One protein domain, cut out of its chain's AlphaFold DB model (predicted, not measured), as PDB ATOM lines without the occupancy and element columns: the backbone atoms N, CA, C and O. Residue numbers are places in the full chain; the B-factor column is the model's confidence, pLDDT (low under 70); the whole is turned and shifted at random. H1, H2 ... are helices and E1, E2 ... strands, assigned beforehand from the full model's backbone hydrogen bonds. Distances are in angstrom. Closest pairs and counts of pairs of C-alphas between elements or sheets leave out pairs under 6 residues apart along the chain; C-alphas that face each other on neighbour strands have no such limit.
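AT A GLANCE: This is residues 34 to 197 of the 197 residues of an uncharacterized protein of Myroides guanonis (UniProt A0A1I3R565). Look for a small closed barrel of eight antiparallel strands from which one long two-stranded arm, the far part of the hairpin E7 and E8, reaches away to a tip at residues 142 to 147 that stands free. The short strands E1 and E3 pair onto the barrel from outside its ring, and the one small helix, H1, sits beside its strands. The printed part has 164 residues, with E1, E2, E3, H1, E4, E5, E6, E7, E8, E9 and E10 in that order along it, and the ring runs E2, E4, E5, E6, E7, E8, E9, E10 and back to E2. The class is mostly strand, and the whole is compact, with a radius of gyration of the C-alphas of 17.7 A and spans of 57 by 43 by 28 A.

IN THESE COORDINATES: Find C-alpha 36 at (71.697, 121.655, 147.552); there E1 begins, and it covers residues 36 to 38. E2 takes residues 48 to 56, 23.5 A long, and bends by 58 degrees at residue 52. Next come E3, residues 59 to 63, H1, residues 69 to 72, and E4, residues 74 to 78. E5 runs 26.8 A over residues 90 to 98. E6, residues 105 to 120, covers 37.0 A and bends by 65 degrees at residue 115. E7, residues 123 to 141, runs 45.3 A to C-alpha 141 at (110.544, 92.497, 127.272), with a bend of 87 degrees at residue 138. E8, the longest strand by residues, comes back over residues 148 to 171, 47.9 A, and bends by 94 degrees at residue 164. E9 takes residues 174 to 178, and E10, residues 190 to 196, runs 19.7 A to C-alpha 196 at (87.460, 121.607, 143.006).

HOW THE PARTS SIT: Begin with the barrel at E2 and E4, where N 49 and O 75 are 2.9 A apart, within hydrogen-bond range. From E4 to E10 the strands form a meander, each the antiparallel neighbour of the one before. In the hairpin E4 and E5, look at N 76 and O 92, 2.8 A apart; in the hairpin E5 and E6, at N 93 and O 111, 2.8 A. E6 and E7 form a hairpin with N 114 and O 127 at 2.8 A. In the hairpin E7 and E8, directions 173 degrees apart, the pairing reaches from N 124 and O 166, 2.9 A, to N 149 and O 140, 2.8 A. E8 is staggered: it pairs with E7 over residues 148 to 167, with E9 over 168 to 171, where N 169 and O 176 are 3.0 A apart, and with E1 over 169 to 171, where N 37 and O 170 are 2.8 A apart. In the hairpin E9 and E10, N 175 and O 194 stand at 2.8 A. E10 and E2 close the ring, with N 50 and O 195 at 2.8 A. E4 and E3 lie on one side of E2, and E10 on the other side; N 56 and O 59 of the hairpin E2 and E3 are 2.9 A apart. H1 is on the barrel at the sheet's level, with a height over the sheet of 3.0 A; its closest C-alphas to E5 are those of Cys 69 and Leu 97, 5.3 A apart. H1 is too short for an O i to N i+4 pair, and its one O i to N i+3 pair is within range. E3 and E8 are apart, as are E4 and E9.

THE WHOLE: The two C-alphas farthest apart, those of Ser 58 and Lys 143, are 58.6 A from each other. The printed part has no cut and ends at Arg 197, the chain's last residue. The links E4 to E5 and E9 to E10 are long, with 11 residues each. The mean pLDDT of the printed part is 80.9; it is under 70 at residues 57 to 67, 79 to 89, 132 to 133 and 153 to 155.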
ATOM      1  N   SER A  34      73.829 127.005 152.217       82.75
ATOM      2  CA  SER A  34      73.555 127.012 150.781       82.75
ATOM      3  C   SER A  34      72.602 125.893 150.364       82.75
ATOM      4  O   SER A  34      72.659 124.776 150.890       82.75
ATOM      5  N   GLU A  35      71.787 126.177 149.349       88.69
ATOM      6  CA  GLU A  35      70.901 125.198 148.725       88.69
ATOM      7  C   GLU A  35      71.699 124.047 148.090       88.69
ATOM      8  O   GLU A  35      72.784 124.231 147.526       88.69
ATOM      9  N   TYR A  36      71.156 122.837 148.206       91.69
ATOM     10  CA  TYR A  36      71.697 121.655 147.552       91.69
ATOM     11  C   TYR A  36      71.186 121.571 146.114       91.69
ATOM     12  O   TYR A  36      69.984 121.522 145.876       91.69
ATOM     13  N   THR A  37      72.111 121.479 145.168       95.44
ATOM     14  CA  THR A  37      71.825 121.216 143.760       95.44
ATOM     15  C   THR A  37      72.228 119.778 143.425       95.44
ATOM     16  O   THR A  37      73.409 119.444 143.547       95.44
ATOM     17  N   PRO A  38      71.294 118.904 143.013       96.94
ATOM     18  CA  PRO A  38      71.621 117.531 142.638       96.94
ATOM     19  C   PRO A  38      72.513 117.486 141.391       96.94
ATOM     20  O   PRO A  38      72.357 118.296 140.476       96.94
ATOM     21  N   LEU A  39      73.443 116.525 141.345       95.75
ATOM     22  CA  LEU A  39      74.256 116.273 140.152       95.75
ATOM     23  C   LEU A  39      73.358 115.776 139.008       95.75
ATOM     24  O   LEU A  39      72.587 114.837 139.224       95.75
ATOM     25  N   LYS A  40      73.470 116.351 137.802       95.19
ATOM     26  CA  LYS A  40      72.621 115.973 136.651       95.19
ATOM     27  C   LYS A  40      73.316 115.014 135.695       95.19
ATOM     28  O   LYS A  40      72.667 114.229 135.009       95.19
ATOM     29  N   SER A  41      74.644 115.056 135.649       90.56
ATOM     30  CA  SER A  41      75.460 114.148 134.853       90.56
ATOM     31  C   SER A  41      76.795 113.860 135.525       90.56
ATOM     32  O   SER A  41      77.428 114.746 136.093       90.56
ATOM     33  N   LEU A  42      77.286 112.629 135.377       88.12
ATOM     34  CA  LEU A  42      78.649 112.280 135.782       88.12
ATOM     35  C   LEU A  42      79.717 113.076 135.015       88.12
ATOM     36  O   LEU A  42      80.795 113.294 135.552       88.12
ATOM     37  N   ASN A  43      79.412 113.587 133.816       86.06
ATOM     38  CA  ASN A  43      80.335 114.430 133.044       86.06
ATOM     39  C   ASN A  43      80.638 115.779 133.719       86.06
ATOM     40  O   ASN A  43      81.615 116.441 133.368       86.06
ATOM     41  N   GLU A  44      79.823 116.197 134.690       87.19
ATOM     42  CA  GLU A  44      80.108 117.370 135.524       87.19
ATOM     43  C   GLU A  44      81.294 117.114 136.477       87.19
ATOM     44  O   GLU A  44      81.937 118.054 136.950       87.19
ATOM     45  N   LEU A  45      81.635 115.842 136.722       86.62
ATOM     46  CA  LEU A  45      82.785 115.423 137.511       86.62
ATOM     47  C   LEU A  45      84.012 115.233 136.605       86.62
ATOM     48  O   LEU A  45      84.243 114.161 136.054       86.62
ATOM     49  N   ASN A  46      84.805 116.293 136.439       79.75
ATOM     50  CA  ASN A  46      85.931 116.310 135.495       79.75
ATOM     51  C   ASN A  46      87.250 116.834 136.086       79.75
ATOM     52  O   ASN A  46      88.085 117.373 135.364       79.75
ATOM     53  N   SER A  47      87.432 116.737 137.403       83.38
ATOM     54  CA  SER A  47      88.649 117.208 138.074       83.38
ATOM     55  C   SER A  47      88.969 116.352 139.299       83.38
ATOM     56  O   SER A  47      88.243 115.427 139.661       83.38
ATOM     57  N   THR A  48      90.074 116.684 139.952       87.75
ATOM     58  CA  THR A  48      90.342 116.267 141.324       87.75
ATOM     59  C   THR A  48      89.685 117.253 142.283       87.75
ATOM     60  O   THR A  48      89.808 118.469 142.132       87.75
ATOM     61  N   TYR A  49      89.017 116.730 143.302       90.75
ATOM     62  CA  TYR A  49      88.427 117.520 144.370       90.75
ATOM     63  C   TYR A  49      89.171 117.242 145.675       90.75
ATOM     64  O   TYR A  49      89.556 116.108 145.955       90.75
ATOM     65  N   VAL A  50      89.394 118.277 146.477       89.25
ATOM     66  CA  VAL A  50      90.131 118.204 147.742       89.25
ATOM     67  C   VAL A  50      89.169 118.371 148.898       89.25
ATOM     68  O   VAL A  50      88.311 119.251 148.871       89.25
ATOM     69  N   TYR A  51      89.314 117.528 149.909       87.12
ATOM     70  CA  TYR A  51      88.461 117.521 151.082       87.12
ATOM     71  C   TYR A  51      88.502 118.862 151.810       87.12
ATOM     72  O   TYR A  51      89.562 119.417 152.095       87.12
ATOM     73  N   TYR A  52      87.314 119.374 152.097       85.00
ATOM     74  CA  TYR A  52      87.104 120.630 152.799       85.00
ATOM     75  C   TYR A  52      86.523 120.390 154.194       85.00
ATOM     76  O   TYR A  52      86.910 121.065 155.147       85.00
ATOM     77  N   GLY A  53      85.651 119.389 154.331       84.38
ATOM     78  CA  GLY A  53      85.064 119.011 155.610       84.38
ATOM     79  C   GLY A  53      83.907 118.024 155.479       84.38
ATOM     80  O   GLY A  53      83.620 117.544 154.382       84.38
ATOM     81  N   ALA A  54      83.228 117.712 156.583       84.25
ATOM     82  CA  ALA A  54      82.029 116.877 156.585       84.25
ATOM     83  C   ALA A  54      80.895 117.432 157.471       84.25
ATOM     84  O   ALA A  54      81.060 118.374 158.246       84.25
ATOM     85  N   LYS A  55      79.704 116.840 157.335       79.31
ATOM     86  CA  LYS A  55      78.556 117.021 158.231       79.31
ATOM     87  C   LYS A  55      78.048 115.676 158.719       79.31
ATOM     88  O   LYS A  55      77.862 114.782 157.900       79.31
ATOM     89  N   ILE A  56      77.744 115.579 160.010       74.75
ATOM     90  CA  ILE A  56      77.001 114.466 160.611       74.75
ATOM     91  C   ILE A  56      75.620 115.008 160.995       74.75
ATOM     92  O   ILE A  56      75.497 115.832 161.906       74.75
ATOM     93  N   GLY A  57      74.578 114.622 160.253       69.94
ATOM     94  CA  GLY A  57      73.276 115.288 160.353       69.94
ATOM     95  C   GLY A  57      73.385 116.786 160.026       69.94
ATOM     96  O   GLY A  57      73.810 117.159 158.932       69.94
ATOM     97  N   SER A  58      73.020 117.657 160.972       65.62
ATOM     98  CA  SER A  58      73.148 119.120 160.844       65.62
ATOM     99  C   SER A  58      74.457 119.688 161.403       65.62
ATOM    100  O   SER A  58      74.717 120.881 161.243       65.62
ATOM    101  N   ARG A  59      75.290 118.868 162.053       64.56
ATOM    102  CA  ARG A  59      76.499 119.333 162.742       64.56
ATOM    103  C   ARG A  59      77.690 119.302 161.783       64.56
ATOM    104  O   ARG A  59      77.933 118.245 161.196       64.56
ATOM    105  N   PRO A  60      78.439 120.407 161.617       65.69
ATOM    106  CA  PRO A  60      79.724 120.345 160.938       65.69
ATOM    107  C   PRO A  60      80.661 119.444 161.749       65.69
ATOM    108  O   PRO A  60      80.672 119.486 162.979       65.69
ATOM    109  N   PHE A  61      81.406 118.594 161.060       65.94
ATOM    110  CA  PHE A  61      82.366 117.681 161.658       65.94
ATOM    111  C   PHE A  61      83.541 117.520 160.713       65.94
ATOM    112  O   PHE A  61      83.349 117.119 159.568       65.94
ATOM    113  N   GLY A  62      84.747 117.784 161.209       60.97
ATOM    114  CA  GLY A  62      85.935 117.821 160.371       60.97
ATOM    115  C   GLY A  62      85.826 118.975 159.383       60.97
ATOM    116  O   GLY A  62      84.992 118.977 158.483       60.97
ATOM    117  N   ALA A  63      86.640 119.999 159.565       57.06
ATOM    118  CA  ALA A  63      86.629 121.131 158.664       57.06
ATOM    119  C   ALA A  63      87.955 121.894 158.743       57.06
ATOM    120  O   ALA A  63      88.457 122.165 159.828       57.06
ATOM    121  N   ILE A  64      88.470 122.271 157.570       53.50
ATOM    122  CA  ILE A  64      88.921 123.646 157.315       53.50
ATOM    123  C   ILE A  64      90.085 124.136 158.206       53.50
ATOM    124  O   ILE A  64      90.036 125.187 158.833       53.50
ATOM    125  N   ALA A  65      91.203 123.410 158.180       44.50
ATOM    126  CA  ALA A  65      92.525 124.002 158.375       44.50
ATOM    127  C   ALA A  65      93.470 123.409 157.324       44.50
ATOM    128  O   ALA A  65      93.642 122.192 157.251       44.50
ATOM    129  N   SER A  66      94.105 124.256 156.511       52.94
ATOM    130  CA  SER A  66      95.109 123.847 155.510       52.94
ATOM    131  C   SER A  66      96.337 123.151 156.118       52.94
ATOM    132  O   SER A  66      97.198 122.664 155.390       52.94
ATOM    133  N   SER A  67      96.433 123.125 157.449       58.84
ATOM    134  CA  SER A  67      97.565 122.627 158.222       58.84
ATOM    135  C   SER A  67      97.459 121.160 158.645       58.84
ATOM    136  O   SER A  67      98.477 120.604 159.052       58.84
ATOM    137  N   ASN A  68      96.291 120.508 158.554       74.38
ATOM    138  CA  ASN A  68      96.157 119.094 158.931       74.38
ATOM    139  C   ASN A  68      96.190 118.154 157.714       74.38
ATOM    140  O   ASN A  68      95.883 118.541 156.584       74.38
ATOM    141  N   CYS A  69      96.565 116.893 157.935       82.44
ATOM    142  CA  CYS A  69      96.702 115.923 156.848       82.44
ATOM    143  C   CYS A  69      95.372 115.551 156.183       82.44
ATOM    144  O   CYS A  69      95.386 115.170 155.017       82.44
ATOM    145  N   LEU A  70      94.237 115.743 156.862       78.62
ATOM    146  CA  LEU A  70      92.911 115.491 156.288       78.62
ATOM    147  C   LEU A  70      92.605 116.432 155.116       78.62
ATOM    148  O   LEU A  70      91.909 116.036 154.186       78.62
ATOM    149  N   SER A  71      93.177 117.643 155.101       76.38
ATOM    150  CA  SER A  71      93.080 118.574 153.963       76.38
ATOM    151  C   SER A  71      93.732 118.046 152.678       76.38
ATOM    152  O   SER A  71      93.519 118.600 151.602       76.38
ATOM    153  N   LYS A  72      94.528 116.970 152.763       82.94
ATOM    154  CA  LYS A  72      95.095 116.281 151.599       82.94
ATOM    155  C   LYS A  72      94.189 115.181 151.061       82.94
ATOM    156  O   LYS A  72      94.511 114.644 150.006       82.94
ATOM    157  N   ASN A  73      93.085 114.848 151.734       86.75
ATOM    158  CA  ASN A  73      92.157 113.841 151.234       86.75
ATOM    159  C   ASN A  73      91.601 114.285 149.880       86.75
ATOM    160  O   ASN A  73      91.199 115.439 149.711       86.75
ATOM    161  N   THR A  74      91.579 113.378 148.908       87.50
ATOM    162  CA  THR A  74      91.141 113.690 147.543       87.50
ATOM    163  C   THR A  74      90.032 112.769 147.083       87.50
ATOM    164  O   THR A  74      90.041 111.576 147.377       87.50
ATOM    165  N   PHE A  75      89.120 113.333 146.301       88.94
ATOM    166  CA  PHE A  75      88.103 112.632 145.536       88.94
ATOM    167  C   PHE A  75      88.379 112.896 144.054       88.94
ATOM    168  O   PHE A  75      88.179 114.008 143.565       88.94
ATOM    169  N   SER A  76      88.913 111.899 143.358       86.88
ATOM    170  CA  SER A  76      89.416 112.028 141.988       86.88
ATOM    171  C   SER A  76      88.567 111.207 141.036       86.88
ATOM    172  O   SER A  76      88.384 110.007 141.240       86.88
ATOM    173  N   THR A  77      88.043 111.844 139.994       80.25
ATOM    174  CA  THR A  77      87.143 111.202 139.032       80.25
ATOM    175  C   THR A  77      87.891 110.809 137.766       80.25
ATOM    176  O   THR A  77      88.504 111.662 137.128       80.25
ATOM    177  N   PHE A  78      87.800 109.538 137.378       71.50
ATOM    178  CA  PHE A  78      88.401 108.990 136.163       71.50
ATOM    179  C   PHE A  78      87.282 108.485 135.248       71.50
ATOM    180  O   PHE A  78      86.952 107.296 135.200       71.50
ATOM    181  N   ILE A  79      86.638 109.429 134.558       62.84
ATOM    182  CA  ILE A  79      85.460 109.176 133.724       62.84
ATOM    183  C   ILE A  79      85.894 109.242 132.255       62.84
ATOM    184  O   ILE A  79      86.144 110.312 131.715       62.84
ATOM    185  N   SER A  80      86.061 108.049 131.674       53.06
ATOM    186  CA  SER A  80      86.388 107.692 130.283       53.06
ATOM    187  C   SER A  80      87.326 108.620 129.486       53.06
ATOM    188  O   SER A  80      86.888 109.599 128.888       53.06
ATOM    189  N   GLY A  81      88.580 108.179 129.300       46.78
ATOM    190  CA  GLY A  81      89.440 108.674 128.216       46.78
ATOM    191  C   GLY A  81      90.911 108.910 128.548       46.78
ATOM    192  O   GLY A  81      91.489 109.838 128.000       46.78
ATOM    193  N   SER A  82      91.546 108.108 129.397       40.66
ATOM    194  CA  SER A  82      93.009 108.048 129.432       40.66
ATOM    195  C   SER A  82      93.449 106.702 129.977       40.66
ATOM    196  O   SER A  82      92.768 106.121 130.819       40.66
ATOM    197  N   ASN A  83      94.549 106.209 129.426       43.88
ATOM    198  CA  ASN A  83      95.154 104.925 129.727       43.88
ATOM    199  C   ASN A  83      95.316 104.673 131.234       43.88
ATOM    200  O   ASN A  83      95.482 105.598 132.026       43.88
ATOM    201  N   ASP A  84      95.335 103.382 131.547       49.81
ATOM    202  CA  ASP A  84      95.827 102.769 132.772       49.81
ATOM    203  C   ASP A  84      94.965 102.783 134.042       49.81
ATOM    204  O   ASP A  84      94.357 103.757 134.484       49.81
ATOM    205  N   PHE A  85      95.032 101.614 134.678       53.72
ATOM    206  CA  PHE A  85      94.846 101.361 136.099       53.72
ATOM    207  C   PHE A  85      93.415 101.278 136.644       53.72
ATOM    208  O   PHE A  85      93.076 100.301 137.318       53.72
ATOM    209  N   PHE A  86      92.544 102.243 136.363       54.03
ATOM    210  CA  PHE A  86      91.169 102.196 136.857       54.03
ATOM    211  C   PHE A  86      90.191 101.843 135.733       54.03
ATOM    212  O   PHE A  86      90.294 102.350 134.618       54.03
ATOM    213  N   SER A  87      89.232 100.946 136.001       53.88
ATOM    214  CA  SER A  87      88.177 100.636 135.028       53.88
ATOM    215  C   SER A  87      87.485 101.929 134.595       53.88
ATOM    216  O   SER A  87      87.293 102.816 135.435       53.88
ATOM    217  N   LYS A  88      87.080 102.012 133.318       59.31
ATOM    218  CA  LYS A  88      86.157 103.057 132.847       59.31
ATOM    219  C   LYS A  88      85.051 103.242 133.894       59.31
ATOM    220  O   LYS A  88      84.519 102.252 134.399       59.31
ATOM    221  N   ASP A  89      84.791 104.495 134.250       69.62
ATOM    222  CA  ASP A  89      83.770 104.904 135.220       69.62
ATOM    223  C   ASP A  89      84.123 104.536 136.667       69.62
ATOM    224  O   ASP A  89      83.418 103.795 137.365       69.62
ATOM    225  N   SER A  90      85.257 105.068 137.124       78.62
ATOM    226  CA  SER A  90      85.723 104.917 138.498       78.62
ATOM    227  C   SER A  90      86.032 106.257 139.152       78.62
ATOM    228  O   SER A  90      86.393 107.249 138.515       78.62
ATOM    229  N   ILE A  91      85.877 106.272 140.469       87.38
ATOM    230  CA  ILE A  91      86.226 107.403 141.314       87.38
ATOM    231  C   ILE A  91      87.106 106.885 142.444       87.38
ATOM    232  O   ILE A  91      86.832 105.841 143.032       87.38
ATOM    233  N   VAL A  92      88.166 107.620 142.754       88.25
ATOM    234  CA  VAL A  92      89.131 107.259 143.790       88.25
ATOM    235  C   VAL A  92      89.010 108.233 144.944       88.25
ATOM    236  O   VAL A  92      89.122 109.444 144.759       88.25
ATOM    237  N   PHE A  93      88.826 107.693 146.143       88.62
ATOM    238  CA  PHE A  93      88.966 108.427 147.386       88.62
ATOM    239  C   PHE A  93      90.283 108.043 148.057       88.62
ATOM    240  O   PHE A  93      90.497 106.879 148.401       88.62
ATOM    241  N   GLN A  94      91.162 109.020 148.258       88.50
ATOM    242  CA  GLN A  94      92.433 108.830 148.950       88.50
ATOM    243  C   GLN A  94      92.413 109.585 150.275       88.50
ATOM    244  O   GLN A  94      92.215 110.798 150.289       88.50
ATOM    245  N   SER A  95      92.626 108.855 151.370       86.94
ATOM    246  CA  SER A  95      92.688 109.394 152.727       86.94
ATOM    247  C   SER A  95      94.134 109.503 153.200       86.94
ATOM    248  O   SER A  95      94.958 108.626 152.932       86.94
ATOM    249  N   TYR A  96      94.429 110.561 153.941       85.44
ATOM    250  CA  TYR A  96      95.715 110.853 154.548       85.44
ATOM    251  C   TYR A  96      95.540 111.084 156.044       85.44
ATOM    252  O   TYR A  96      94.604 111.746 156.493       85.44
ATOM    253  N   LEU A  97      96.500 110.593 156.817       82.25
ATOM    254  CA  LEU A  97      96.598 110.829 158.251       82.25
ATOM    255  C   LEU A  97      97.988 111.332 158.610       82.25
ATOM    256  O   LEU A  97      98.946 111.169 157.852       82.25
ATOM    257  N   GLN A  98      98.091 111.983 159.764       81.62
ATOM    258  CA  GLN A  98      99.391 112.388 160.266       81.62
ATOM    259  C   GLN A  98     100.126 111.159 160.796       81.62
ATOM    260  O   GLN A  98      99.655 110.484 161.715       81.62
ATOM    261  N   ASP A  99     101.280 110.875 160.200       80.75
ATOM    262  CA  ASP A  99     102.229 109.899 160.703       80.75
ATOM    263  C   ASP A  99     102.690 110.366 162.087       80.75
ATOM    264  O   ASP A  99     103.316 111.417 162.244       80.75
ATOM    265  N   LYS A 100     102.347 109.584 163.112       74.50
ATOM    266  CA  LYS A 100     102.630 109.928 164.510       74.50
ATOM    267  C   LYS A 100     104.125 109.923 164.839       74.50
ATOM    268  O   LYS A 100     104.506 110.467 165.868       74.50
ATOM    269  N   VAL A 101     104.955 109.296 164.005       77.62
ATOM    270  CA  VAL A 101     106.402 109.157 164.205       77.62
ATOM    271  C   VAL A 101     107.153 110.290 163.514       77.62
ATOM    272  O   VAL A 101     108.040 110.887 164.116       77.62
ATOM    273  N   LYS A 102     106.808 110.596 162.258       77.75
ATOM    274  CA  LYS A 102     107.530 111.592 161.444       77.75
ATOM    275  C   LYS A 102     106.874 112.970 161.410       77.75
ATOM    276  O   LYS A 102     107.495 113.922 160.952       77.75
ATOM    277  N   GLY A 103     105.617 113.085 161.838       79.56
ATOM    278  CA  GLY A 103     104.825 114.312 161.708       79.56
ATOM    279  C   GLY A 103     104.403 114.634 160.269       79.56
ATOM    280  O   GLY A 103     103.707 115.625 160.046       79.56
ATOM    281  N   GLU A 104     104.790 113.802 159.300       83.81
ATOM    282  CA  GLU A 104     104.442 113.927 157.886       83.81
ATOM    283  C   GLU A 104     103.046 113.362 157.602       83.81
ATOM    284  O   GLU A 104     102.509 112.563 158.365       83.81
ATOM    285  N   CYS A 105     102.440 113.755 156.483       84.69
ATOM    286  CA  CYS A 105     101.187 113.136 156.055       84.69
ATOM    287  C   CYS A 105     101.477 111.851 155.291       84.69
ATOM    288  O   CYS A 105     102.062 111.903 154.211       84.69
ATOM    289  N   ALA A 106     101.015 110.730 155.828       84.19
ATOM    290  CA  ALA A 106     101.056 109.437 155.169       84.19
ATOM    291  C   ALA A 106      99.677 109.096 154.598       84.19
ATOM    292  O   ALA A 106      98.648 109.542 155.111       84.19
ATOM    293  N   VAL A 107      99.657 108.300 153.529       84.12
ATOM    294  CA  VAL A 107      98.411 107.717 153.020       84.12
ATOM    295  C   VAL A 107      97.878 106.753 154.077       84.12
ATOM    296  O   VAL A 107      98.583 105.830 154.475       84.12
ATOM    297  N   ASP A 108      96.647 106.982 154.528       84.00
ATOM    298  CA  ASP A 108      95.939 106.102 155.462       84.00
ATOM    299  C   ASP A 108      95.377 104.892 154.710       84.00
ATOM    300  O   ASP A 108      95.750 103.740 154.927       84.00
ATOM    301  N   PHE A 109      94.492 105.178 153.757       83.19
ATOM    302  CA  PHE A 109      93.859 104.185 152.909       83.19
ATOM    303  C   PHE A 109      93.413 104.812 151.593       83.19
ATOM    304  O   PHE A 109      93.268 106.031 151.467       83.19
ATOM    305  N   ILE A 110      93.149 103.949 150.615       85.69
ATOM    306  CA  ILE A 110      92.591 104.336 149.327       85.69
ATOM    307  C   ILE A 110      91.389 103.442 149.041       85.69
ATOM    308  O   ILE A 110      91.482 102.218 149.155       85.69
ATOM    309  N   ARG A 111      90.264 104.056 148.673       88.12
ATOM    310  CA  ARG A 111      89.059 103.354 148.229       88.12
ATOM    311  C   ARG A 111      88.722 103.717 146.800       88.12
ATOM    312  O   ARG A 111      88.849 104.872 146.397       88.12
ATOM    313  N   THR A 112      88.226 102.732 146.066       87.31
ATOM    314  CA  THR A 112      87.747 102.927 144.700       87.31
ATOM    315  C   THR A 112      86.250 102.676 144.661       87.31
ATOM    316  O   THR A 112      85.785 101.611 145.063       87.31
ATOM    317  N   LEU A 113      85.515 103.660 144.155       89.69
ATOM    318  CA  LEU A 113      84.120 103.551 143.768       89.69
ATOM    319  C   LEU A 113      84.100 103.092 142.303       89.69
ATOM    320  O   LEU A 113      84.679 103.750 141.434       89.69
ATOM    321  N   ARG A 114      83.480 101.946 142.033       86.00
ATOM    322  CA  ARG A 114      83.376 101.317 140.709       86.00
ATOM    323  C   ARG A 114      81.922 101.187 140.277       86.00
ATOM    324  O   ARG A 114      81.009 101.383 141.077       86.00
ATOM    325  N   LYS A 115      81.731 100.833 138.998       86.50
ATOM    326  CA  LYS A 115      80.413 100.715 138.347       86.50
ATOM    327  C   LYS A 115      79.570 101.974 138.555       86.50
ATOM    328  O   LYS A 115      78.360 101.901 138.767       86.50
ATOM    329  N   VAL A 116      80.245 103.120 138.541       88.19
ATOM    330  CA  VAL A 116      79.640 104.389 138.900       88.19
ATOM    331  C   VAL A 116      78.627 104.765 137.828       88.19
ATOM    332  O   VAL A 116      78.967 104.874 136.654       88.19
ATOM    333  N   LYS A 117      77.370 104.961 138.229       90.44
ATOM    334  CA  LYS A 117      76.303 105.421 137.331       90.44
ATOM    335  C   LYS A 117      75.350 106.341 138.074       90.44
ATOM    336  O   LYS A 117      74.954 106.050 139.202       90.44
ATOM    337  N   LEU A 118      74.955 107.436 137.436       92.81
ATOM    338  CA  LEU A 118      73.874 108.270 137.947       92.81
ATOM    339  C   LEU A 118      72.548 107.561 137.641       92.81
ATOM    340  O   LEU A 118      72.235 107.327 136.476       92.81
ATOM    341  N   VAL A 119      71.823 107.142 138.679       95.00
ATOM    342  CA  VAL A 119      70.545 106.419 138.525       95.00
ATOM    343  C   VAL A 119      69.354 107.371 138.444       95.00
ATOM    344  O   VAL A 119      68.371 107.061 137.783       95.00
ATOM    345  N   GLU A 120      69.473 108.538 139.071       95.62
ATOM    346  CA  GLU A 120      68.591 109.701 138.945       95.62
ATOM    347  C   GLU A 120      69.369 110.954 139.371       95.62
ATOM    348  O   GLU A 120      70.456 110.836 139.947       95.62
ATOM    349  N   GLU A 121      68.837 112.151 139.103       96.94
ATOM    350  CA  GLU A 121      69.487 113.392 139.536       96.94
ATOM    351  C   GLU A 121      69.803 113.341 141.034       96.94
ATOM    352  O   GLU A 121      68.946 113.094 141.883       96.94
ATOM    353  N   GLY A 122      71.071 113.564 141.363       96.56
ATOM    354  CA  GLY A 122      71.524 113.587 142.741       96.56
ATOM    355  C   GLY A 122      71.749 112.226 143.400       96.56
ATOM    356  O   GLY A 122      72.155 112.215 144.561       96.56
ATOM    357  N   LYS A 123      71.523 111.096 142.712       97.06
ATOM    358  CA  LYS A 123      71.810 109.754 143.243       97.06
ATOM    359  C   LYS A 123      72.675 108.937 142.304       97.06
ATOM    360  O   LYS A 123      72.317 108.634 141.164       97.06
ATOM    361  N   MET A 124      73.805 108.507 142.837       94.81
ATOM    362  CA  MET A 124      74.802 107.731 142.127       94.81
ATOM    363  C   MET A 124      74.901 106.345 142.740       94.81
ATOM    364  O   MET A 124      75.117 106.199 143.937       94.81
ATOM    365  N   TYR A 125      74.747 105.323 141.916       94.00
ATOM    366  CA  TYR A 125      75.071 103.964 142.306       94.00
ATOM    367  C   TYR A 125      76.592 103.771 142.271       94.00
ATOM    368  O   TYR A 125      77.239 104.224 141.321       94.00
ATOM    369  N   ALA A 126      77.151 103.097 143.277       92.50
ATOM    370  CA  ALA A 126      78.564 102.745 143.335       92.50
ATOM    371  C   ALA A 126      78.818 101.461 144.140       92.50
ATOM    372  O   ALA A 126      78.198 101.230 145.181       92.50
ATOM    373  N   ASP A 127      79.817 100.698 143.695       91.56
ATOM    374  CA  ASP A 127      80.419  99.603 144.455       91.56
ATOM    375  C   ASP A 127      81.744 100.102 145.053       91.56
ATOM    376  O   ASP A 127      82.614 100.585 144.323       91.56
ATOM    377  N   ILE A 128      81.916 100.018 146.372       90.69
ATOM    378  CA  ILE A 128      83.054 100.616 147.085       90.69
ATOM    379  C   ILE A 128      83.953  99.524 147.636       90.69
ATOM    380  O   ILE A 128      83.522  98.690 148.436       90.69
ATOM    381  N   HIS A 129      85.227  99.578 147.259       86.75
ATOM    382  CA  HIS A 129      86.208  98.575 147.642       86.75
ATOM    383  C   HIS A 129      87.507  99.186 148.149       86.75
ATOM    384  O   HIS A 129      87.938 100.238 147.668       86.75
ATOM    385  N   ASP A 130      88.174  98.462 149.047       82.00
ATOM    386  CA  ASP A 130      89.613  98.639 149.230       82.00
ATOM    387  C   ASP A 130      90.344  97.915 148.097       82.00
ATOM    388  O   ASP A 130      89.998  96.782 147.733       82.00
ATOM    389  N   PHE A 131      91.408  98.539 147.604       72.50
ATOM    390  CA  PHE A 131      92.396  97.849 146.792       72.50
ATOM    391  C   PHE A 131      93.707  97.746 147.558       72.50
ATOM    392  O   PHE A 131      94.103  98.644 148.300       72.50
ATOM    393  N   SER A 132      94.405  96.641 147.352       67.62
ATOM    394  CA  SER A 132      95.849  96.610 147.535       67.62
ATOM    395  C   SER A 132      96.496  96.427 146.187       67.62
ATOM    396  O   SER A 132      95.927  95.765 145.321       67.62
ATOM    397  N   TYR A 133      97.702  96.947 146.048       66.50
ATOM    398  CA  TYR A 133      98.552  96.585 144.937       66.50
ATOM    399  C   TYR A 133      99.782  95.860 145.458       66.50
ATOM    400  O   TYR A 133     100.267  96.147 146.553       66.50
ATOM    401  N   GLU A 134     100.256  94.920 144.662       73.38
ATOM    402  CA  GLU A 134     101.561  94.305 144.812       73.38
ATOM    403  C   GLU A 134     102.364  94.617 143.557       73.38
ATOM    404  O   GLU A 134     101.864  94.500 142.439       73.38
ATOM    405  N   GLU A 135     103.599  95.063 143.738       77.12
ATOM    406  CA  GLU A 135     104.521  95.257 142.632       77.12
ATOM    407  C   GLU A 135     105.372  93.996 142.493       77.12
ATOM    408  O   GLU A 135     106.250  93.713 143.309       77.12
ATOM    409  N   VAL A 136     105.074  93.207 141.466       80.38
ATOM    410  CA  VAL A 136     105.786  91.972 141.167       80.38
ATOM    411  C   VAL A 136     106.908  92.305 140.208       80.38
ATOM    412  O   VAL A 136     106.663  92.709 139.075       80.38
ATOM    413  N   LYS A 137     108.154  92.124 140.646       83.50
ATOM    414  CA  LYS A 137     109.300  92.268 139.749       83.50
ATOM    415  C   LYS A 137     109.200  91.238 138.636       83.50
ATOM    416  O   LYS A 137     109.120  90.038 138.900       83.50
ATOM    417  N   VAL A 138     109.241  91.714 137.405       79.75
ATOM    418  CA  VAL A 138     109.335  90.862 136.226       79.75
ATOM    419  C   VAL A 138     110.554  91.288 135.434       79.75
ATOM    420  O   VAL A 138     111.001  92.416 135.538       79.75
ATOM    421  N   ASN A 139     111.132  90.369 134.677       79.56
ATOM    422  CA  ASN A 139     112.136  90.716 133.684       79.56
ATOM    423  C   ASN A 139     111.538  90.321 132.340       79.56
ATOM    424  O   ASN A 139     111.735  89.205 131.855       79.56
ATOM    425  N   TYR A 140     110.651  91.184 131.850       79.75
ATOM    426  CA  TYR A 140     109.858  90.932 130.658       79.75
ATOM    427  C   TYR A 140     110.137  92.017 129.629       79.75
ATOM    428  O   TYR A 140     110.024  93.201 129.928       79.75
ATOM    429  N   GLN A 141     110.466  91.600 128.411       80.44
ATOM    430  CA  GLN A 141     110.544  92.497 127.272       80.44
ATOM    431  C   GLN A 141     109.269  92.350 126.444       80.44
ATOM    432  O   GLN A 141     108.969  91.260 125.941       80.44
ATOM    433  N   ASP A 142     108.520  93.441 126.314       74.81
ATOM    434  CA  ASP A 142     107.337  93.496 125.470       74.81
ATOM    435  C   ASP A 142     107.747  93.256 124.012       74.81
ATOM    436  O   ASP A 142     108.618  93.927 123.460       74.81
ATOM    437  N   LYS A 143     107.144  92.250 123.374       78.31
ATOM    438  CA  LYS A 143     107.493  91.855 122.000       78.31
ATOM    439  C   LYS A 143     106.945  92.806 120.931       78.31
ATOM    440  O   LYS A 143     107.366  92.711 119.782       78.31
ATOM    441  N   ILE A 144     105.985  93.654 121.284       78.50
ATOM    442  CA  ILE A 144     105.309  94.610 120.404       78.50
ATOM    443  C   ILE A 144     105.989  95.977 120.508       78.50
ATOM    444  O   ILE A 144     106.272  96.585 119.477       78.50
ATOM    445  N   THR A 145     106.277  96.452 121.723       80.44
ATOM    446  CA  THR A 145     106.908  97.768 121.941       80.44
ATOM    447  C   THR A 145     108.431  97.693 122.072       80.44
ATOM    448  O   THR A 145     109.114  98.687 121.840       80.44
ATOM    449  N   GLY A 146     108.986  96.522 122.403       79.94
ATOM    450  CA  GLY A 146     110.414  96.327 122.673       79.94
ATOM    451  C   GLY A 146     110.862  96.816 124.054       79.94
ATOM    452  O   GLY A 146     112.044  96.676 124.385       79.94
ATOM    453  N   GLU A 147     109.949  97.377 124.852       80.81
ATOM    454  CA  GLU A 147     110.237  97.942 126.169       80.81
ATOM    455  C   GLU A 147     110.475  96.851 127.213       80.81
ATOM    456  O   GLU A 147     109.816  95.811 127.224       80.81
ATOM    457  N   PHE A 148     111.425  97.107 128.111       77.62
ATOM    458  CA  PHE A 148     111.644  96.276 129.286       77.62
ATOM    459  C   PHE A 148     110.753  96.750 130.429       77.62
ATOM    460  O   PHE A 148     110.809  97.908 130.839       77.62
ATOM    461  N   LEU A 149     109.954  95.827 130.954       77.00
ATOM    462  CA  LEU A 149     109.219  95.989 132.195       77.00
ATOM    463  C   LEU A 149     110.005  95.281 133.299       77.00
ATOM    464  O   LEU A 149     110.186  94.064 133.245       77.00
ATOM    465  N   ASP A 150     110.455  96.058 134.287       77.38
ATOM    466  CA  ASP A 150     111.157  95.569 135.487       77.38
ATOM    467  C   ASP A 150     110.184  95.161 136.609       77.38
ATOM    468  O   ASP A 150     110.536  94.461 137.567       77.38
ATOM    469  N   SER A 151     108.929  95.591 136.499       76.06
ATOM    470  CA  SER A 151     107.852  95.219 137.403       76.06
ATOM    471  C   SER A 151     106.489  95.289 136.719       76.06
ATOM    472  O   SER A 151     106.262  96.053 135.783       76.06
ATOM    473  N   ILE A 152     105.570  94.452 137.195       72.19
ATOM    474  CA  ILE A 152     104.142  94.508 136.901       72.19
ATOM    475  C   ILE A 152     103.425  94.762 138.217       72.19
ATOM    476  O   ILE A 152     103.633  94.062 139.208       72.19
ATOM    477  N   ARG A 153     102.541  95.754 138.219       68.31
ATOM    478  CA  ARG A 153     101.643  96.012 139.338       68.31
ATOM    479  C   ARG A 153     100.402  95.129 139.222       68.31
ATOM    480  O   ARG A 153      99.710  95.164 138.210       68.31
ATOM    481  N   ILE A 154     100.119  94.358 140.267       68.25
ATOM    482  CA  ILE A 154      98.927  93.521 140.392       68.25
ATOM    483  C   ILE A 154      98.005  94.147 141.431       68.25
ATOM    484  O   ILE A 154      98.341  94.209 142.613       68.25
ATOM    485  N   ASP A 155      96.820  94.572 141.007       68.50
ATOM    486  CA  ASP A 155      95.809  95.096 141.921       68.50
ATOM    487  C   ASP A 155      94.832  94.007 142.343       68.50
ATOM    488  O   ASP A 155      94.222  93.321 141.523       68.50
ATOM    489  N   THR A 156      94.644  93.881 143.651       70.81
ATOM    490  CA  THR A 156      93.707  92.936 144.253       70.81
ATOM    491  C   THR A 156      92.604  93.702 144.968       70.81
ATOM    492  O   THR A 156      92.865  94.499 145.875       70.81
ATOM    493  N   ILE A 157      91.354  93.443 144.575       72.19
ATOM    494  CA  ILE A 157      90.168  93.874 145.325       72.19
ATOM    495  C   ILE A 157      90.112  93.028 146.597       72.19
ATOM    496  O   ILE A 157      90.044  91.804 146.510       72.19
ATOM    497  N   LYS A 158      90.150  93.667 147.770       73.06
ATOM    498  CA  LYS A 158      90.151  92.943 149.051       73.06
ATOM    499  C   LYS A 158      88.753  92.770 149.625       73.06
ATOM    500  O   LYS A 158      88.309  91.649 149.829       73.06
ATOM    501  N   ASN A 159      88.064  93.882 149.871       79.00
ATOM    502  CA  ASN A 159      86.790  93.900 150.586       79.00
ATOM    503  C   ASN A 159      85.784  94.796 149.865       79.00
ATOM    504  O   ASN A 159      86.151  95.882 149.412       79.00
ATOM    505  N   VAL A 160      84.523  94.361 149.799       81.62
ATOM    506  CA  VAL A 160      83.381  95.211 149.430       81.62
ATOM    507  C   VAL A 160      82.862  95.874 150.704       81.62
ATOM    508  O   VAL A 160      82.463  95.183 151.637       81.62
ATOM    509  N   TYR A 161      82.897  97.202 150.762       85.19
ATOM    510  CA  TYR A 161      82.422  97.978 151.916       85.19
ATOM    511  C   TYR A 161      80.981  98.424 151.763       85.19
ATOM    512  O   TYR A 161      80.264  98.584 152.749       85.19
ATOM    513  N   PHE A 162      80.585  98.677 150.524       90.94
ATOM    514  CA  PHE A 162      79.283  99.215 150.211       90.94
ATOM    515  C   PHE A 162      78.939  98.898 148.762       90.94
ATOM    516  O   PHE A 162      79.805  98.937 147.890       90.94
ATOM    517  N   GLU A 163      77.667  98.621 148.529       92.81
ATOM    518  CA  GLU A 163      77.074  98.470 147.210       92.81
ATOM    519  C   GLU A 163      75.686  99.103 147.276       92.81
ATOM    520  O   GLU A 163      74.859  98.721 148.109       92.81
ATOM    521  N   GLY A 164      75.446 100.121 146.452       94.69
ATOM    522  CA  GLY A 164      74.158 100.803 146.430       94.69
ATOM    523  C   GLY A 164      74.238 102.265 146.022       94.69
ATOM    524  O   GLY A 164      75.209 102.722 145.424       94.69
ATOM    525  N   ASN A 165      73.177 103.002 146.349       95.88
ATOM    526  CA  ASN A 165      73.028 104.403 145.975       95.88
ATOM    527  C   ASN A 165      73.609 105.331 147.047       95.88
ATOM    528  O   ASN A 165      73.357 105.144 148.238       95.88
ATOM    529  N   ILE A 166      74.322 106.360 146.598       95.00
ATOM    530  CA  ILE A 166      74.834 107.466 147.404       95.00
ATOM    531  C   ILE A 166      74.327 108.797 146.850       95.00
ATOM    532  O   ILE A 166      74.264 108.989 145.633       95.00
ATOM    533  N   ASP A 167      73.962 109.715 147.743       95.88
ATOM    534  CA  ASP A 167      73.586 111.070 147.341       95.88
ATOM    535  C   ASP A 167      74.838 111.837 146.864       95.88
ATOM    536  O   ASP A 167      75.889 111.792 147.514       95.88
ATOM    537  N   ILE A 168      74.740 112.568 145.752       95.94
ATOM    538  CA  ILE A 168      75.843 113.365 145.200       95.94
ATOM    539  C   ILE A 168      75.342 114.637 144.515       95.94
ATOM    540  O   ILE A 168      74.402 114.615 143.729       95.94
ATOM    541  N   GLY A 169      76.004 115.762 144.755       95.56
ATOM    542  CA  GLY A 169      75.645 117.024 144.116       95.56
ATOM    543  C   GLY A 169      76.564 118.154 144.523       95.56
ATOM    544  O   GLY A 169      77.663 117.929 145.023       95.56
ATOM    545  N   VAL A 170      76.108 119.380 144.324       93.44
ATOM    546  CA  VAL A 170      76.841 120.589 144.684       93.44
ATOM    547  C   VAL A 170      76.075 121.335 145.763       93.44
ATOM    548  O   VAL A 170      74.855 121.456 145.711       93.44
ATOM    549  N   GLN A 171      76.785 121.849 146.759       91.06
ATOM    550  CA  GLN A 171      76.224 122.735 147.772       91.06
ATOM    551  C   GLN A 171      77.250 123.827 148.055       91.06
ATOM    552  O   GLN A 171      78.423 123.520 148.250       91.06
ATOM    553  N   GLY A 172      76.840 125.096 147.994       87.06
ATOM    554  CA  GLY A 172      77.725 126.242 148.255       87.06
ATOM    555  C   GLY A 172      78.987 126.307 147.386       87.06
ATOM    556  O   GLY A 172      79.997 126.850 147.816       87.06
ATOM    557  N   GLY A 173      78.964 125.710 146.186       88.00
ATOM    558  CA  GLY A 173      80.125 125.620 145.289       88.00
ATOM    559  C   GLY A 173      81.076 124.442 145.552       88.00
ATOM    560  O   GLY A 173      82.109 124.342 144.893       88.00
ATOM    561  N   TYR A 174      80.738 123.535 146.472       90.56
ATOM    562  CA  TYR A 174      81.525 122.342 146.795       90.56
ATOM    563  C   TYR A 174      80.802 121.087 146.327       90.56
ATOM    564  O   TYR A 174      79.579 120.991 146.430       90.56
ATOM    565  N   LEU A 175      81.571 120.098 145.877       93.06
ATOM    566  CA  LEU A 175      81.063 118.753 145.657       93.06
ATOM    567  C   LEU A 175      80.688 118.153 147.014       93.06
ATOM    568  O   LEU A 175      81.536 118.022 147.890       93.06
ATOM    569  N   ARG A 176      79.424 117.779 147.178       93.50
ATOM    570  CA  ARG A 176      78.890 117.086 148.347       93.50
ATOM    571  C   ARG A 176      78.627 115.634 147.973       93.50
ATOM    572  O   ARG A 176      77.910 115.374 147.010       93.50
ATOM    573  N   VAL A 177      79.149 114.704 148.764       94.06
ATOM    574  CA  VAL A 177      78.962 113.262 148.561       94.06
ATOM    575  C   VAL A 177      78.526 112.623 149.875       94.06
ATOM    576  O   VAL A 177      79.121 112.898 150.918       94.06
ATOM    577  N   GLU A 178      77.487 111.784 149.848       93.94
ATOM    578  CA  GLU A 178      77.160 110.924 150.988       93.94
ATOM    579  C   GLU A 178      78.334 109.992 151.273       93.94
ATOM    580  O   GLU A 178      78.866 109.310 150.395       93.94
ATOM    581  N   ASP A 179      78.735 109.960 152.533       90.94
ATOM    582  CA  ASP A 179      79.870 109.188 152.968       90.94
ATOM    583  C   ASP A 179      79.506 107.717 153.166       90.94
ATOM    584  O   ASP A 179      78.883 107.328 154.158       90.94
ATOM    585  N   LYS A 180      79.932 106.894 152.208       91.12
ATOM    586  CA  LYS A 180      79.988 105.426 152.315       91.12
ATOM    587  C   LYS A 180      81.404 104.879 152.127       91.12
ATOM    588  O   LYS A 180      81.613 103.669 152.100       91.12
ATOM    589  N   PHE A 181      82.383 105.766 151.961       86.25
ATOM    590  CA  PHE A 181      83.761 105.432 151.600       86.25
ATOM    591  C   PHE A 181      84.774 105.825 152.679       86.25
ATOM    592  O   PHE A 181      85.936 105.441 152.565       86.25
ATOM    593  N   SER A 182      84.365 106.482 153.762       81.12
ATOM    594  CA  SER A 182      85.155 106.546 154.990       81.12
ATOM    595  C   SER A 182      84.899 105.335 155.898       81.12
ATOM    596  O   SER A 182      84.077 104.458 155.619       81.12
ATOM    597  N   ARG A 183      85.637 105.254 157.008       75.31
ATOM    598  CA  ARG A 183      85.440 104.244 158.064       75.31
ATOM    599  C   ARG A 183      84.396 104.665 159.110       75.31
ATOM    600  O   ARG A 183      84.381 104.110 160.205       75.31
ATOM    601  N   TYR A 184      83.546 105.643 158.802       77.69
ATOM    602  CA  TYR A 184      82.479 106.067 159.703       77.69
ATOM    603  C   TYR A 184      81.433 104.956 159.902       77.69
ATOM    604  O   TYR A 184      80.982 104.333 158.944       77.69
ATOM    605  N   ASN A 185      81.046 104.710 161.156       74.62
ATOM    606  CA  ASN A 185      80.141 103.627 161.562       74.62
ATOM    607  C   ASN A 185      78.906 104.112 162.348       74.62
ATOM    608  O   ASN A 185      78.217 103.308 162.977       74.62
ATOM    609  N   GLY A 186      78.634 105.419 162.350       76.25
ATOM    610  CA  GLY A 186      77.470 105.976 163.034       76.25
ATOM    611  C   GLY A 186      76.169 105.813 162.242       76.25
ATOM    612  O   GLY A 186      76.165 105.466 161.063       76.25
ATOM    613  N   LYS A 187      75.040 106.057 162.919       77.81
ATOM    614  CA  LYS A 187      73.692 105.876 162.347       77.81
ATOM    615  C   LYS A 187      73.249 107.035 161.458       77.81
ATOM    616  O   LYS A 187      72.451 106.828 160.547       77.81
ATOM    617  N   ASP A 188      73.739 108.237 161.738       81.44
ATOM    618  CA  ASP A 188      73.373 109.429 160.982       81.44
ATOM    619  C   ASP A 188      74.024 109.429 159.604       81.44
ATOM    620  O   ASP A 188      75.165 108.986 159.440       81.44
ATOM    621  N   LYS A 189      73.318 109.983 158.615       86.00
ATOM    622  CA  LYS A 189      73.929 110.264 157.319       86.00
ATOM    623  C   LYS A 189      75.061 111.270 157.495       86.00
ATOM    624  O   LYS A 189      74.892 112.316 158.129       86.00
ATOM    625  N   VAL A 190      76.190 110.946 156.876       88.69
ATOM    626  CA  VAL A 190      77.361 111.811 156.815       88.69
ATOM    627  C   VAL A 190      77.556 112.271 155.389       88.69
ATOM    628  O   VAL A 190      77.398 111.493 154.453       88.69
ATOM    629  N   TYR A 191      77.879 113.545 155.225       91.06
ATOM    630  CA  TYR A 191      78.178 114.137 153.930       91.06
ATOM    631  C   TYR A 191      79.571 114.733 153.966       91.06
ATOM    632  O   TYR A 191      79.855 115.547 154.839       91.06
ATOM    633  N   GLN A 192      80.421 114.344 153.023       90.69
ATOM    634  CA  GLN A 192      81.731 114.950 152.822       90.69
ATOM    635  C   GLN A 192      81.649 116.024 151.736       90.69
ATOM    636  O   GLN A 192      80.929 115.870 150.748       90.69
ATOM    637  N   TYR A 193      82.399 117.102 151.931       89.88
ATOM    638  CA  TYR A 193      82.457 118.264 151.057       89.88
ATOM    639  C   TYR A 193      83.859 118.403 150.484       89.88
ATOM    640  O   TYR A 193      84.848 118.359 151.219       89.88
ATOM    641  N   PHE A 194      83.939 118.610 149.175       89.62
ATOM    642  CA  PHE A 194      85.190 118.717 148.449       89.62
ATOM    643  C   PHE A 194      85.201 119.955 147.555       89.62
ATOM    644  O   PHE A 194      84.245 120.243 146.834       89.62
ATOM    645  N   LYS A 195      86.314 120.683 147.576       88.94
ATOM    646  CA  LYS A 195      86.555 121.838 146.716       88.94
ATOM    647  C   LYS A 195      87.262 121.390 145.444       88.94
ATOM    648  O   LYS A 195      88.234 120.640 145.511       88.94
ATOM    649  N   LYS A 196      86.791 121.855 144.288       89.69
ATOM    650  CA  LYS A 196      87.460 121.607 143.006       89.69
ATOM    651  C   LYS A 196      88.870 122.219 143.030       89.69
ATOM    652  O   LYS A 196      89.009 123.366 143.460       89.69
ATOM    653  N   ARG A 197      89.886 121.449 142.620       81.56
ATOM    654  CA  ARG A 197      91.224 121.977 142.311       81.56
ATOM    655  C   ARG A 197      91.251 122.621 140.935       81.56
ATOM    656  O   ARG A 197      90.557 122.094 140.030       81.56
TER     657      ARG A 197